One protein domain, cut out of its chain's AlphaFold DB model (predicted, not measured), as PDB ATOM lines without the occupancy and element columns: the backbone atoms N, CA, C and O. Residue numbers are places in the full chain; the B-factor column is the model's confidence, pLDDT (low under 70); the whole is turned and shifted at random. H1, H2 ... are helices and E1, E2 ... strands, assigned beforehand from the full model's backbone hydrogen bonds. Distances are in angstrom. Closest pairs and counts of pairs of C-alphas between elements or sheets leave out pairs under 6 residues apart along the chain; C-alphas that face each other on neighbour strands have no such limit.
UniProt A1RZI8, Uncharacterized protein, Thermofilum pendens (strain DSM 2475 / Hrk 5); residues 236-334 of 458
ATOM      1  N   LYS A 236       4.903  64.254  19.889       88.56
ATOM      2  CA  LYS A 236       4.544  62.946  20.467       88.56
ATOM      3  C   LYS A 236       3.338  63.023  21.412       88.56
ATOM      4  O   LYS A 236       2.476  62.158  21.354       88.56
ATOM      5  N   VAL A 237       3.250  64.073  22.231       89.44
ATOM      6  CA  VAL A 237       2.141  64.281  23.183       89.44
ATOM      7  C   VAL A 237       0.795  64.441  22.468       89.44
ATOM      8  O   VAL A 237      -0.210  63.905  22.918       89.44
ATOM      9  N   VAL A 238       0.771  65.137  21.329       92.50
ATOM     10  CA  VAL A 238      -0.452  65.323  20.537       92.50
ATOM     11  C   VAL A 238      -0.847  64.010  19.865       92.50
ATOM     12  O   VAL A 238      -1.999  63.602  19.966       92.50
ATOM     13  N   LYS A 239       0.113  63.293  19.264       91.94
ATOM     14  CA  LYS A 239      -0.139  61.962  18.684       91.94
ATOM     15  C   LYS A 239      -0.679  60.975  19.717       91.94
ATOM     16  O   LYS A 239      -1.602  60.234  19.417       91.94
ATOM     17  N   GLN A 240      -0.163  61.004  20.946       91.75
ATOM     18  CA  GLN A 240      -0.673  60.175  22.041       91.75
ATOM     19  C   GLN A 240      -2.147  60.449  22.343       91.75
ATOM     20  O   GLN A 240      -2.887  59.498  22.558       91.75
ATOM     21  N   ARG A 241      -2.592  61.714  22.325       92.44
ATOM     22  CA  ARG A 241      -4.015  62.050  22.512       92.44
ATOM     23  C   ARG A 241      -4.880  61.496  21.381       92.44
ATOM     24  O   ARG A 241      -5.911  60.908  21.666       92.44
ATOM     25  N   ILE A 242      -4.421  61.618  20.134       94.00
ATOM     26  CA  ILE A 242      -5.119  61.052  18.966       94.00
ATOM     27  C   ILE A 242      -5.235  59.530  19.096       94.00
ATOM     28  O   ILE A 242      -6.303  58.971  18.897       94.00
ATOM     29  N   ILE A 243      -4.154  58.849  19.482       94.06
ATOM     30  CA  ILE A 243      -4.172  57.396  19.687       94.06
ATOM     31  C   ILE A 243      -5.173  56.998  20.780       94.06
ATOM     32  O   ILE A 243      -5.870  55.999  20.626       94.06
ATOM     33  N   VAL A 244      -5.232  57.748  21.885       94.00
ATOM     34  CA  VAL A 244      -6.197  57.484  22.964       94.00
ATOM     35  C   VAL A 244      -7.631  57.612  22.449       94.00
ATOM     36  O   VAL A 244      -8.402  56.682  22.658       94.00
ATOM     37  N   ASP A 245      -7.947  58.681  21.716       94.94
ATOM     38  CA  ASP A 245      -9.266  58.896  21.102       94.94
ATOM     39  C   ASP A 245      -9.647  57.762  20.131       94.94
ATOM     40  O   ASP A 245     -10.746  57.220  20.202       94.94
ATOM     41  N   GLU A 246      -8.718  57.308  19.282       95.38
ATOM     42  CA  GLU A 246      -8.960  56.177  18.372       95.38
ATOM     43  C   GLU A 246      -9.240  54.861  19.123       95.38
ATOM     44  O   GLU A 246     -10.069  54.059  18.690       95.38
ATOM     45  N   ILE A 247      -8.566  54.628  20.255       94.44
ATOM     46  CA  ILE A 247      -8.801  53.453  21.109       94.44
ATOM     47  C   ILE A 247     -10.147  53.564  21.840       94.44
ATOM     48  O   ILE A 247     -10.837  52.556  21.998       94.44
ATOM     49  N   GLU A 248     -10.522  54.756  22.304       94.19
ATOM     50  CA  GLU A 248     -11.794  55.013  22.991       94.19
ATOM     51  C   GLU A 248     -12.980  54.819  22.041       94.19
ATOM     52  O   GLU A 248     -13.835  53.977  22.319       94.19
ATOM     53  N   LYS A 249     -12.943  55.422  20.848       94.88
ATOM     54  CA  LYS A 249     -13.953  55.208  19.794       94.88
ATOM     55  C   LYS A 249     -14.062  53.750  19.364       94.88
ATOM     56  O   LYS A 249     -15.156  53.205  19.216       94.88
ATOM     57  N   ALA A 250     -12.926  53.064  19.222       94.00
ATOM     58  CA  ALA A 250     -12.943  51.632  18.937       94.00
ATOM     59  C   ALA A 250     -13.646  50.843  20.053       94.00
ATOM     60  O   ALA A 250     -14.392  49.914  19.750       94.00
ATOM     61  N   ASN A 251     -13.446  51.212  21.325       90.56
ATOM     62  CA  ASN A 251     -14.120  50.600  22.476       90.56
ATOM     63  C   ASN A 251     -15.628  50.891  22.530       90.56
ATOM     64  O   ASN A 251     -16.380  50.029  22.988       90.56
ATOM     65  N   GLU A 252     -16.063  52.048  22.034       91.12
ATOM     66  CA  GLU A 252     -17.475  52.426  21.864       91.12
ATOM     67  C   GLU A 252     -18.160  51.662  20.716       91.12
ATOM     68  O   GLU A 252     -19.381  51.669  20.595       91.12
ATOM     69  N   GLY A 253     -17.392  50.909  19.920       89.00
ATOM     70  CA  GLY A 253     -17.904  50.079  18.830       89.00
ATOM     71  C   GLY A 253     -17.860  50.759  17.463       89.00
ATOM     72  O   GLY A 253     -18.259  50.140  16.471       89.00
ATOM     73  N   GLU A 254     -17.318  51.975  17.385       93.12
ATOM     74  CA  GLU A 254     -17.027  52.652  16.128       93.12
ATOM     75  C   GLU A 254     -15.786  52.028  15.477       93.12
ATOM     76  O   GLU A 254     -14.663  52.508  15.629       93.12
ATOM     77  N   ILE A 255     -15.964  50.913  14.775       92.25
ATOM     78  CA  ILE A 255     -14.882  50.221  14.066       92.25
ATOM     79  C   ILE A 255     -15.245  50.159  12.589       92.25
ATOM     80  O   ILE A 255     -16.010  49.287  12.169       92.25
ATOM     81  N   ASP A 256     -14.680  51.091  11.827       93.94
ATOM     82  CA  ASP A 256     -14.669  51.089  10.366       93.94
ATOM     83  C   ASP A 256     -13.348  50.517   9.811       93.94
ATOM     84  O   ASP A 256     -12.412  50.189  10.550       93.94
ATOM     85  N   GLU A 257     -13.283  50.370   8.488       93.31
ATOM     86  CA  GLU A 257     -12.155  49.759   7.775       93.31
ATOM     87  C   GLU A 257     -10.852  50.556   7.960       93.31
ATOM     88  O   GLU A 257      -9.775  49.978   8.138       93.31
ATOM     89  N   GLN A 258     -10.949  51.887   7.985       94.00
ATOM     90  CA  GLN A 258      -9.800  52.780   8.115       94.00
ATOM     91  C   GLN A 258      -9.225  52.725   9.530       94.00
ATOM     92  O   GLN A 258      -8.013  52.577   9.712       94.00
ATOM     93  N   ARG A 259     -10.084  52.800  10.549       94.56
ATOM     94  CA  ARG A 259      -9.703  52.682  11.956       94.56
ATOM     95  C   ARG A 259      -9.143  51.300  12.253       94.56
ATOM     96  O   ARG A 259      -8.122  51.204  12.936       94.56
ATOM     97  N   ALA A 260      -9.736  50.246  11.693       95.06
ATOM     98  CA  ALA A 260      -9.217  48.894  11.841       95.06
ATOM     99  C   ALA A 260      -7.799  48.760  11.274       95.06
ATOM    100  O   ALA A 260      -6.909  48.270  11.973       95.06
ATOM    101  N   LEU A 261      -7.553  49.266  10.061       95.94
ATOM    102  CA  LEU A 261      -6.222  49.276   9.458       95.94
ATOM    103  C   LEU A 261      -5.223  50.092  10.291       95.94
ATOM    104  O   LEU A 261      -4.149  49.597  10.638       95.94
ATOM    105  N   LYS A 262      -5.590  51.319  10.675       95.19
ATOM    106  CA  LYS A 262      -4.745  52.226  11.466       95.19
ATOM    107  C   LYS A 262      -4.319  51.604  12.796       95.19
ATOM    108  O   LYS A 262      -3.127  51.546  13.101       95.19
ATOM    109  N   LEU A 263      -5.286  51.113  13.573       95.75
ATOM    110  CA  LEU A 263      -5.059  50.520  14.891       95.75
ATOM    111  C   LEU A 263      -4.330  49.179  14.798       95.75
ATOM    112  O   LEU A 263      -3.519  48.875  15.670       95.75
ATOM    113  N   ALA A 264      -4.551  48.398  13.738       94.94
ATOM    114  CA  ALA A 264      -3.801  47.172  13.506       94.94
ATOM    115  C   ALA A 264      -2.319  47.440  13.225       94.94
ATOM    116  O   ALA A 264      -1.463  46.754  13.786       94.94
ATOM    117  N   LEU A 265      -2.001  48.444  12.400       95.19
ATOM    118  CA  LEU A 265      -0.612  48.833  12.145       95.19
ATOM    119  C   LEU A 265       0.038  49.457  13.373       95.19
ATOM    120  O   LEU A 265       1.182  49.127  13.685       95.19
ATOM    121  N   LEU A 266      -0.697  50.291  14.106       94.50
ATOM    122  CA  LEU A 266      -0.236  50.821  15.380       94.50
ATOM    123  C   LEU A 266       0.060  49.689  16.376       94.50
ATOM    124  O   LEU A 266       1.115  49.683  17.005       94.50
ATOM    125  N   TYR A 267      -0.830  48.697  16.484       94.81
ATOM    126  CA  TYR A 267      -0.634  47.532  17.345       94.81
ATOM    127  C   TYR A 267       0.582  46.722  16.889       94.81
ATOM    128  O   TYR A 267       1.464  46.406  17.688       94.81
ATOM    129  N   ALA A 268       0.690  46.433  15.591       92.50
ATOM    130  CA  ALA A 268       1.835  45.731  15.029       92.50
ATOM    131  C   ALA A 268       3.150  46.473  15.307       92.50
ATOM    132  O   ALA A 268       4.119  45.825  15.693       92.50
ATOM    133  N   ALA A 269       3.188  47.803  15.207       88.56
ATOM    134  CA  ALA A 269       4.366  48.608  15.517       88.56
ATOM    135  C   ALA A 269       4.659  48.631  17.030       88.56
ATOM    136  O   ALA A 269       5.610  47.991  17.474       88.56
ATOM    137  N   ASP A 270       3.768  49.205  17.838       86.44
ATOM    138  CA  ASP A 270       4.047  49.619  19.229       86.44
ATOM    139  C   ASP A 270       3.126  48.961  20.284       86.44
ATOM    140  O   ASP A 270       3.235  49.195  21.484       86.44
ATOM    141  N   GLY A 271       2.211  48.083  19.864       87.62
ATOM    142  CA  GLY A 271       1.382  47.293  20.781       87.62
ATOM    143  C   GLY A 271       2.171  46.281  21.623       87.62
ATOM    144  O   GLY A 271       3.270  45.850  21.250       87.62
ATOM    145  N   GLU A 272       1.572  45.848  22.729       87.75
ATOM    146  CA  GLU A 272       2.104  44.803  23.601       87.75
ATOM    147  C   GLU A 272       1.563  43.427  23.187       87.75
ATOM    148  O   GLU A 272       0.364  43.218  22.978       87.75
ATOM    149  N   TYR A 273       2.474  42.467  23.008       83.31
ATOM    150  CA  TYR A 273       2.109  41.100  22.646       83.31
ATOM    151  C   TYR A 273       1.734  40.318  23.912       83.31
ATOM    152  O   TYR A 273       2.607  40.108  24.756       83.31
ATOM    153  N   PRO A 274       0.497  39.805  24.033       77.00
ATOM    154  CA  PRO A 274       0.010  39.212  25.278       77.00
ATOM    155  C   PRO A 274       0.603  37.825  25.589       77.00
ATOM    156  O   PRO A 274       0.302  37.256  26.637       77.00
ATOM    157  N   GLY A 275       1.438  37.270  24.701       73.69
ATOM    158  CA  GLY A 275       2.013  35.927  24.810       73.69
ATOM    159  C   GLY A 275       1.306  34.903  23.914       73.69
ATOM    160  O   GLY A 275       0.175  35.106  23.486       73.69
ATOM    161  N   SER A 276       1.977  33.784  23.615       61.19
ATOM    162  CA  SER A 276       1.454  32.735  22.716       61.19
ATOM    163  C   SER A 276       0.262  31.959  23.276       61.19
ATOM    164  O   SER A 276      -0.523  31.442  22.486       61.19
ATOM    165  N   ASN A 277       0.122  31.920  24.606       56.09
ATOM    166  CA  ASN A 277      -0.894  31.144  25.328       56.09
ATOM    167  C   ASN A 277      -1.853  32.048  26.120       56.09
ATOM    168  O   ASN A 277      -2.444  31.627  27.110       56.09
ATOM    169  N   SER A 278      -1.964  33.321  25.738       61.91
ATOM    170  CA  SER A 278      -2.819  34.251  26.468       61.91
ATOM    171  C   SER A 278      -4.287  34.003  26.150       61.91
ATOM    172  O   SER A 278      -4.704  34.113  24.999       61.91
ATOM    173  N   ALA A 279      -5.092  33.742  27.181       65.25
ATOM    174  CA  ALA A 279      -6.550  33.775  27.074       65.25
ATOM    175  C   ALA A 279      -7.083  35.207  26.872       65.25
ATOM    176  O   ALA A 279      -8.257  35.396  26.547       65.25
ATOM    177  N   ARG A 280      -6.231  36.228  27.064       73.81
ATOM    178  CA  ARG A 280      -6.583  37.622  26.798       73.81
ATOM    179  C   ARG A 280      -6.794  37.793  25.299       73.81
ATOM    180  O   ARG A 280      -5.914  37.473  24.504       73.81
ATOM    181  N   ARG A 281      -7.964  38.309  24.927       84.38
ATOM    182  CA  ARG A 281      -8.375  38.580  23.542       84.38
ATOM    183  C   ARG A 281      -8.424  40.085  23.268       84.38
ATOM    184  O   ARG A 281      -9.354  40.559  22.638       84.38
ATOM    185  N   VAL A 282      -7.467  40.832  23.812       89.44
ATOM    186  CA  VAL A 282      -7.434  42.301  23.785       89.44
ATOM    187  C   VAL A 282      -6.220  42.788  23.008       89.44
ATOM    188  O   VAL A 282      -5.175  42.136  23.014       89.44
ATOM    189  N   LEU A 283      -6.341  43.955  22.382       92.06
ATOM    190  CA  LEU A 283      -5.198  44.674  21.823       92.06
ATOM    191  C   LEU A 283      -4.702  45.682  22.855       92.06
ATOM    192  O   LEU A 283      -5.411  46.637  23.161       92.06
ATOM    193  N   GLU A 284      -3.513  45.453  23.406       91.94
ATOM    194  CA  GLU A 284      -2.875  46.336  24.386       91.94
ATOM    195  C   GLU A 284      -1.860  47.269  23.709       91.94
ATOM    196  O   GLU A 284      -1.080  46.852  22.853       91.94
ATOM    197  N   PHE A 285      -1.879  48.541  24.102       90.88
ATOM    198  CA  PHE A 285      -1.063  49.620  23.559       90.88
ATOM    199  C   PHE A 285      -0.336  50.352  24.688       90.88
ATOM    200  O   PHE A 285      -0.954  50.777  25.670       90.88
ATOM    201  N   ALA A 286       0.966  50.572  24.513       82.56
ATOM    202  CA  ALA A 286       1.797  51.326  25.446       82.56
ATOM    203  C   ALA A 286       1.738  52.839  25.151       82.56
ATOM    204  O   ALA A 286       2.700  53.455  24.693       82.56
ATOM    205  N   VAL A 287       0.590  53.472  25.411       81.06
ATOM    206  CA  VAL A 287       0.384  54.893  25.077       81.06
ATOM    207  C   VAL A 287       0.813  55.797  26.233       81.06
ATOM    208  O   VAL A 287       0.085  56.045  27.195       81.06
ATOM    209  N   GLY A 288       2.025  56.342  26.137       75.19
ATOM    210  CA  GLY A 288       2.565  57.230  27.170       75.19
ATOM    211  C   GLY A 288       3.037  56.453  28.398       75.19
ATOM    212  O   GLY A 288       3.924  55.616  28.277       75.19
ATOM    213  N   ARG A 289       2.507  56.772  29.588       72.31
ATOM    214  CA  ARG A 289       2.849  56.080  30.850       72.31
ATOM    215  C   ARG A 289       1.812  55.034  31.280       72.31
ATOM    216  O   ARG A 289       2.001  54.402  32.311       72.31
ATOM    217  N   ARG A 290       0.705  54.882  30.543       77.75
ATOM    218  CA  ARG A 290      -0.403  53.983  30.899       77.75
ATOM    219  C   ARG A 290      -0.649  52.995  29.763       77.75
ATOM    220  O   ARG A 290      -0.698  53.406  28.606       77.75
ATOM    221  N   SER A 291      -0.858  51.726  30.100       83.06
ATOM    222  CA  SER A 291      -1.406  50.764  29.145       83.06
ATOM    223  C   SER A 291      -2.849  51.139  28.818       83.06
ATOM    224  O   SER A 291      -3.643  51.467  29.705       83.06
ATOM    225  N   ARG A 292      -3.189  51.101  27.532       90.00
ATOM    226  CA  ARG A 292      -4.558  51.224  27.022       90.00
ATOM    227  C   ARG A 292      -4.900  49.953  26.270       90.00
ATOM    228  O   ARG A 292      -4.021  49.357  25.658       90.00
ATOM    229  N   TRP A 293      -6.158  49.537  26.301       90.75
ATOM    230  CA  TRP A 293      -6.579  48.337  25.589       90.75
ATOM    231  C   TRP A 293      -7.873  48.549  24.822       90.75
ATOM    232  O   TRP A 293      -8.769  49.270  25.264       90.75
ATOM    233  N   ILE A 294      -7.981  47.857  23.693       90.81
ATOM    234  CA  ILE A 294      -9.253  47.618  23.020       90.81
ATOM    235  C   ILE A 294      -9.840  46.343  23.624       90.81
ATOM    236  O   ILE A 294      -9.163  45.319  23.738       90.81
ATOM    237  N   ARG A 295     -11.097  46.411  24.061       87.44
ATOM    238  CA  ARG A 295     -11.817  45.300  24.693       87.44
ATOM    239  C   ARG A 295     -11.978  44.120  23.733       87.44
ATOM    240  O   ARG A 295     -11.768  44.233  22.527       87.44
ATOM    241  N   THR A 296     -12.320  42.958  24.286       88.19
ATOM    242  CA  THR A 296     -12.293  41.682  23.558       88.19
ATOM    243  C   THR A 296     -13.148  41.667  22.295       88.19
ATOM    244  O   THR A 296     -12.679  41.265  21.236       88.19
ATOM    245  N   GLU A 297     -14.404  42.090  22.402       86.94
ATOM    246  CA  GLU A 297     -15.350  42.054  21.284       86.94
ATOM    247  C   GLU A 297     -14.893  42.970  20.142       86.94
ATOM    248  O   GLU A 297     -14.836  42.561  18.983       86.94
ATOM    249  N   GLN A 298     -14.454  44.169  20.505       92.38
ATOM    250  CA  GLN A 298     -13.934  45.197  19.618       92.38
ATOM    251  C   GLN A 298     -12.623  44.752  18.956       92.38
ATOM    252  O   GLN A 298     -12.453  44.915  17.754       92.38
ATOM    253  N   SER A 299     -11.731  44.097  19.703       92.75
ATOM    254  CA  SER A 299     -10.479  43.537  19.178       92.75
ATOM    255  C   SER A 299     -10.727  42.443  18.140       92.75
ATOM    256  O   SER A 299     -10.067  42.419  17.102       92.75
ATOM    257  N   VAL A 300     -11.694  41.552  18.392       91.31
ATOM    258  CA  VAL A 300     -12.091  40.502  17.439       91.31
ATOM    259  C   VAL A 300     -12.733  41.119  16.198       91.31
ATOM    260  O   VAL A 300     -12.359  40.754  15.086       91.31
ATOM    261  N   ARG A 301     -13.655  42.077  16.362       92.31
ATOM    262  CA  ARG A 301     -14.300  42.776  15.239       92.31
ATOM    263  C   ARG A 301     -13.276  43.498  14.363       92.31
ATOM    264  O   ARG A 301     -13.308  43.344  13.149       92.31
ATOM    265  N   LEU A 302     -12.342  44.215  14.982       95.12
ATOM    266  CA  LEU A 302     -11.237  44.885  14.303       95.12
ATOM    267  C   LEU A 302     -10.380  43.893  13.513       95.12
ATOM    268  O   LEU A 302     -10.113  44.114  12.337       95.12
ATOM    269  N   ALA A 303      -9.970  42.793  14.148       94.44
ATOM    270  CA  ALA A 303      -9.138  41.779  13.514       94.44
ATOM    271  C   ALA A 303      -9.837  41.110  12.320       94.44
ATOM    272  O   ALA A 303      -9.202  40.902  11.286       94.44
ATOM    273  N   LYS A 304     -11.137  40.811  12.439       93.31
ATOM    274  CA  LYS A 304     -11.952  40.277  11.339       93.31
ATOM    275  C   LYS A 304     -12.043  41.255  10.182       93.31
ATOM    276  O   LYS A 304     -11.727  40.876   9.060       93.31
ATOM    277  N   LEU A 305     -12.402  42.505  10.472       94.94
ATOM    278  CA  LEU A 305     -12.542  43.531   9.448       94.94
ATOM    279  C   LEU A 305     -11.218  43.751   8.712       94.94
ATOM    280  O   LEU A 305     -11.193  43.778   7.490       94.94
ATOM    281  N   LEU A 306     -10.098  43.814   9.437       94.81
ATOM    282  CA  LEU A 306      -8.769  43.901   8.834       94.81
ATOM    283  C   LEU A 306      -8.462  42.714   7.910       94.81
ATOM    284  O   LEU A 306      -7.901  42.917   6.837       94.81
ATOM    285  N   LEU A 307      -8.784  41.487   8.329       93.19
ATOM    286  CA  LEU A 307      -8.500  40.287   7.541       93.19
ATOM    287  C   LEU A 307      -9.406  40.180   6.307       93.19
ATOM    288  O   LEU A 307      -8.956  39.702   5.276       93.19
ATOM    289  N   GLU A 308     -10.646  40.650   6.397       92.44
ATOM    290  CA  GLU A 308     -11.571  40.730   5.263       92.44
ATOM    291  C   GLU A 308     -11.114  41.780   4.242       92.44
ATOM    292  O   GLU A 308     -11.131  41.544   3.037       92.44
ATOM    293  N   LYS A 309     -10.678  42.942   4.732       93.81
ATOM    294  CA  LYS A 309     -10.483  44.144   3.921       93.81
ATOM    295  C   LYS A 309      -9.055  44.330   3.423       93.81
ATOM    296  O   LYS A 309      -8.844  44.745   2.289       93.81
ATOM    297  N   ALA A 310      -8.066  44.014   4.253       94.06
ATOM    298  CA  ALA A 310      -6.644  44.125   3.932       94.06
ATOM    299  C   ALA A 310      -5.860  42.846   4.307       94.06
ATOM    300  O   ALA A 310      -4.836  42.934   5.005       94.06
ATOM    301  N   PRO A 311      -6.280  41.644   3.852       92.62
ATOM    302  CA  PRO A 311      -5.619  40.380   4.198       92.62
ATOM    303  C   PRO A 311      -4.125  40.370   3.856       92.62
ATOM    304  O   PRO A 311      -3.308  39.807   4.589       92.62
ATOM    305  N   GLN A 312      -3.745  41.037   2.768       93.12
ATOM    306  CA  GLN A 312      -2.368  41.122   2.299       93.12
ATOM    307  C   GLN A 312      -1.444  41.860   3.277       93.12
ATOM    308  O   GLN A 312      -0.274  41.495   3.390       93.12
ATOM    309  N   VAL A 313      -1.958  42.825   4.050       95.50
ATOM    310  CA  VAL A 313      -1.189  43.520   5.099       95.50
ATOM    311  C   VAL A 313      -0.845  42.557   6.228       95.50
ATOM    312  O   VAL A 313       0.316  42.458   6.635       95.50
ATOM    313  N   VAL A 314      -1.841  41.811   6.711       94.50
ATOM    314  CA  VAL A 314      -1.653  40.817   7.776       94.50
ATOM    315  C   VAL A 314      -0.704  39.719   7.305       94.50
ATOM    316  O   VAL A 314       0.259  39.403   8.000       94.50
ATOM    317  N   ALA A 315      -0.916  39.184   6.100       90.94
ATOM    318  CA  ALA A 315      -0.071  38.145   5.519       90.94
ATOM    319  C   ALA A 315       1.391  38.595   5.365       90.94
ATOM    320  O   ALA A 315       2.307  37.831   5.686       90.94
ATOM    321  N   PHE A 316       1.618  39.831   4.914       95.38
ATOM    322  CA  PHE A 316       2.957  40.390   4.742       95.38
ATOM    323  C   PHE A 316       3.680  40.616   6.076       95.38
ATOM    324  O   PHE A 316       4.850  40.244   6.231       95.38
ATOM    325  N   LEU A 317       2.986  41.156   7.081       95.62
ATOM    326  CA  LEU A 317       3.546  41.313   8.425       95.62
ATOM    327  C   LEU A 317       3.808  39.953   9.089       95.62
ATOM    328  O   LEU A 317       4.866  39.758   9.691       95.62
ATOM    329  N   CYS A 318       2.909  38.981   8.943       91.62
ATOM    330  CA  CYS A 318       3.109  37.613   9.429       91.62
ATOM    331  C   CYS A 318       4.341  36.953   8.803       91.62
ATOM    332  O   CYS A 318       5.120  36.330   9.524       91.62
ATOM    333  N   ALA A 319       4.554  37.137   7.497       88.12
ATOM    334  CA  ALA A 319       5.727  36.629   6.788       88.12
ATOM    335  C   ALA A 319       7.047  37.218   7.308       88.12
ATOM    336  O   ALA A 319       8.060  36.524   7.334       88.12
ATOM    337  N   SER A 320       7.027  38.458   7.809       92.19
ATOM    338  CA  SER A 320       8.186  39.060   8.481       92.19
ATOM    339  C   SER A 320       8.483  38.451   9.863       92.19
ATOM    340  O   SER A 320       9.483  38.790  10.484       92.19
ATOM    341  N   GLY A 321       7.623  37.570  10.385       88.38
ATOM    342  CA  GLY A 321       7.732  37.044  11.749       88.38
ATOM    343  C   GLY A 321       7.111  37.955  12.815       88.38
ATOM    344  O   GLY A 321       7.389  37.792  14.007       88.38
ATOM    345  N   CYS A 322       6.261  38.912  12.423       93.38
ATOM    346  CA  CYS A 322       5.558  39.780  13.365       93.38
ATOM    347  C   CYS A 322       4.545  38.979  14.200       93.38
ATOM    348  O   CYS A 322       3.441  38.665  13.751       93.38
ATOM    349  N   ARG A 323       4.888  38.699  15.462       92.38
ATOM    350  CA  ARG A 323       4.006  37.978  16.403       92.38
ATOM    351  C   ARG A 323       2.680  38.698  16.653       92.38
ATOM    352  O   ARG A 323       1.667  38.053  16.892       92.38
ATOM    353  N   LYS A 324       2.678  40.031  16.576       93.62
ATOM    354  CA  LYS A 324       1.480  40.857  16.773       93.62
ATOM    355  C   LYS A 324       0.512  40.742  15.594       93.62
ATOM    356  O   LYS A 324      -0.687  40.610  15.812       93.62
ATOM    357  N   ALA A 325       1.020  40.656  14.365       93.75
ATOM    358  CA  ALA A 325       0.199  40.332  13.199       93.75
ATOM    359  C   ALA A 325      -0.338  38.891  13.248       93.75
ATOM    360  O   ALA A 325      -1.506  38.661  12.954       93.75
ATOM    361  N   GLN A 326       0.472  37.926  13.705       91.69
ATOM    362  CA  GLN A 326       0.010  36.546  13.914       91.69
ATOM    363  C   GLN A 326      -1.096  36.472  14.972       91.69
ATOM    364  O   GLN A 326      -2.051  35.712  14.824       91.69
ATOM    365  N   TYR A 327      -0.990  37.275  16.032       91.94
ATOM    366  CA  TYR A 327      -2.036  37.399  17.041       91.94
ATOM    367  C   TYR A 327      -3.322  38.001  16.472       91.94
ATOM    368  O   TYR A 327      -4.387  37.441  16.704       91.94
ATOM    369  N   LEU A 328      -3.230  39.069  15.672       92.81
ATOM    370  CA  LEU A 328      -4.381  39.630  14.954       92.81
ATOM    371  C   LEU A 328      -5.051  38.579  14.055       92.81
ATOM    372  O   LEU A 328      -6.261  38.402  14.127       92.81
ATOM    373  N   ALA A 329      -4.274  37.818  13.279       90.00
ATOM    374  CA  ALA A 329      -4.811  36.739  12.448       90.00
ATOM    375  C   ALA A 329      -5.553  35.678  13.282       90.00
ATOM    376  O   ALA A 329      -6.641  35.250  12.912       90.00
ATOM    377  N   ARG A 330      -5.009  35.291  14.445       87.81
ATOM    378  CA  ARG A 330      -5.676  34.359  15.373       87.81
ATOM    379  C   ARG A 330      -6.946  34.946  15.984       87.81
ATOM    380  O   ARG A 330      -7.926  34.226  16.133       87.81
ATOM    381  N   LEU A 331      -6.942  36.232  16.338       88.94
ATOM    382  CA  LEU A 331      -8.126  36.922  16.855       88.94
ATOM    383  C   LEU A 331      -9.266  36.941  15.837       88.94
ATOM    384  O   LEU A 331     -10.418  36.782  16.231       88.94
ATOM    385  N   ALA A 332      -8.961  37.083  14.546       87.31
ATOM    386  CA  ALA A 332      -9.968  37.072  13.488       87.31
ATOM    387  C   ALA A 332     -10.709  35.723  13.377       87.31
ATOM    388  O   ALA A 332     -11.887  35.698  13.028       87.31
ATOM    389  N   LEU A 333     -10.052  34.612  13.733       81.50
ATOM    390  CA  LEU A 333     -10.653  33.269  13.745       81.50
ATOM    391  C   LEU A 333     -11.589  33.035  14.937       81.50
ATOM    392  O   LEU A 333     -12.303  32.036  14.982       81.50
ATOM    393  N   VAL A 334     -11.589  33.928  15.927       72.81
ATOM    394  CA  VAL A 334     -12.478  33.810  17.079       72.81
ATOM    395  C   VAL A 334     -13.904  34.119  16.633       72.81
ATOM    396  O   VAL A 334     -14.194  35.206  16.128       72.81
TER     397      VAL A 334
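Overview. This is residues 236 to 334 of the 458 residues of an uncharacterized protein of Thermofilum pendens (strain DSM 2475 / Hrk 5) (UniProt A1RZI8). Five helices are packed into a compact cluster with H2 in its middle: H1 packs on one side of H2, and the helical hairpin of H4 and H5 lies on the side away from H1, with H5 on H2. H3 packs on both H2 and H5 at a large angle, and a small two-stranded hairpin, E1 and E2, covers one side of H1 and H2. The printed part has 99 residues with, in chain order, H1, H2, E1, E2, H3, H4 and H5; the class is mostly helix, and the two strands make one antiparallel sheet, E1 - E2. The whole is compact, with a radius of gyration of the C-alphas of 12.3 A, and rounded, spanning 32 by 25 by 24 A.

Along the chain. H1, residues 236 to 252, begins with C-alpha 236 at (4.544, 62.946, 20.467) and is 24.4 A long. H2, residues 257 to 270, measures 19.8 A. E1 is residues 283 to 287, 12.1 A, and E2 is residues 290 to 294, 13.5 A. H3, residues 296 to 309, measures 19.9 A and begins with C-alpha 296 at (-12.293, 41.682, 23.558). H4 is residues 311 to 319, 12.2 A. H5, residues 323 to 332, measures 14.3 A and ends with C-alpha 332 at (-9.968, 37.072, 13.488).

Arrangement. H2 and H5 are the hubs, touching three helices each; helix packing is mostly crossed, with one of five touching pairs at a shallow tilt. H1 touches H2 with residues 246 to 250 alone, at a steep tilt of 53 degrees, opposite ways; the closest C-alphas, of Glu 246 and Arg 259, are 7.3 A apart. The closest C-alphas of H1 and E2, those of Asn 251 and Ile 294, are 5.7 A apart. The closest of H2 and E1, those of Tyr 267 and Phe 285, are 6.6 A apart. E1 and E2 form an antiparallel hairpin, with N 285 and O 292 at 2.8 A and N 294 and O 283 at 2.9 A, within hydrogen-bond range. Residues 271 to 272 pair antiparallel with residues 284 to 285 of E1. H3 touches H2, its closest C-alphas being those of Leu 302 and Ala 260, 5.1 A apart; the tilt of 72 degrees is only just about perpendicular. H3 also touches H5, about perpendicular at 85 degrees, the C-alphas of Lys 304 and Ala 332 coming closest at 4.3 A. H2 touches H5 with residues 264 to 268 alone, opposite ways at a shallow tilt of 34 degrees, only just short of steep; the C-alphas of Ala 268 and Lys 324 come closest, at 5.2 A. H4 and H5 form a helical hairpin and touch at a steep tilt of 38 degrees; their closest C-alphas, of Cys 318 and Ala 325, are 5.5 A apart. H1 is apart from H4 and H5. In H1, H2, H3, H4 and H5 every O i to N i+4 pair is within hydrogen-bond range.

Size, cuts and confidence. The two C-alphas farthest apart, those of Val 237 and Leu 333, are 34.8 A apart. The printed part has no cut. The link from H2 to E1, residues 271 to 282, is long; the other links are tight. The mean pLDDT of the printed part is 89.2, and residues 276 to 279, in the long link, are under 70.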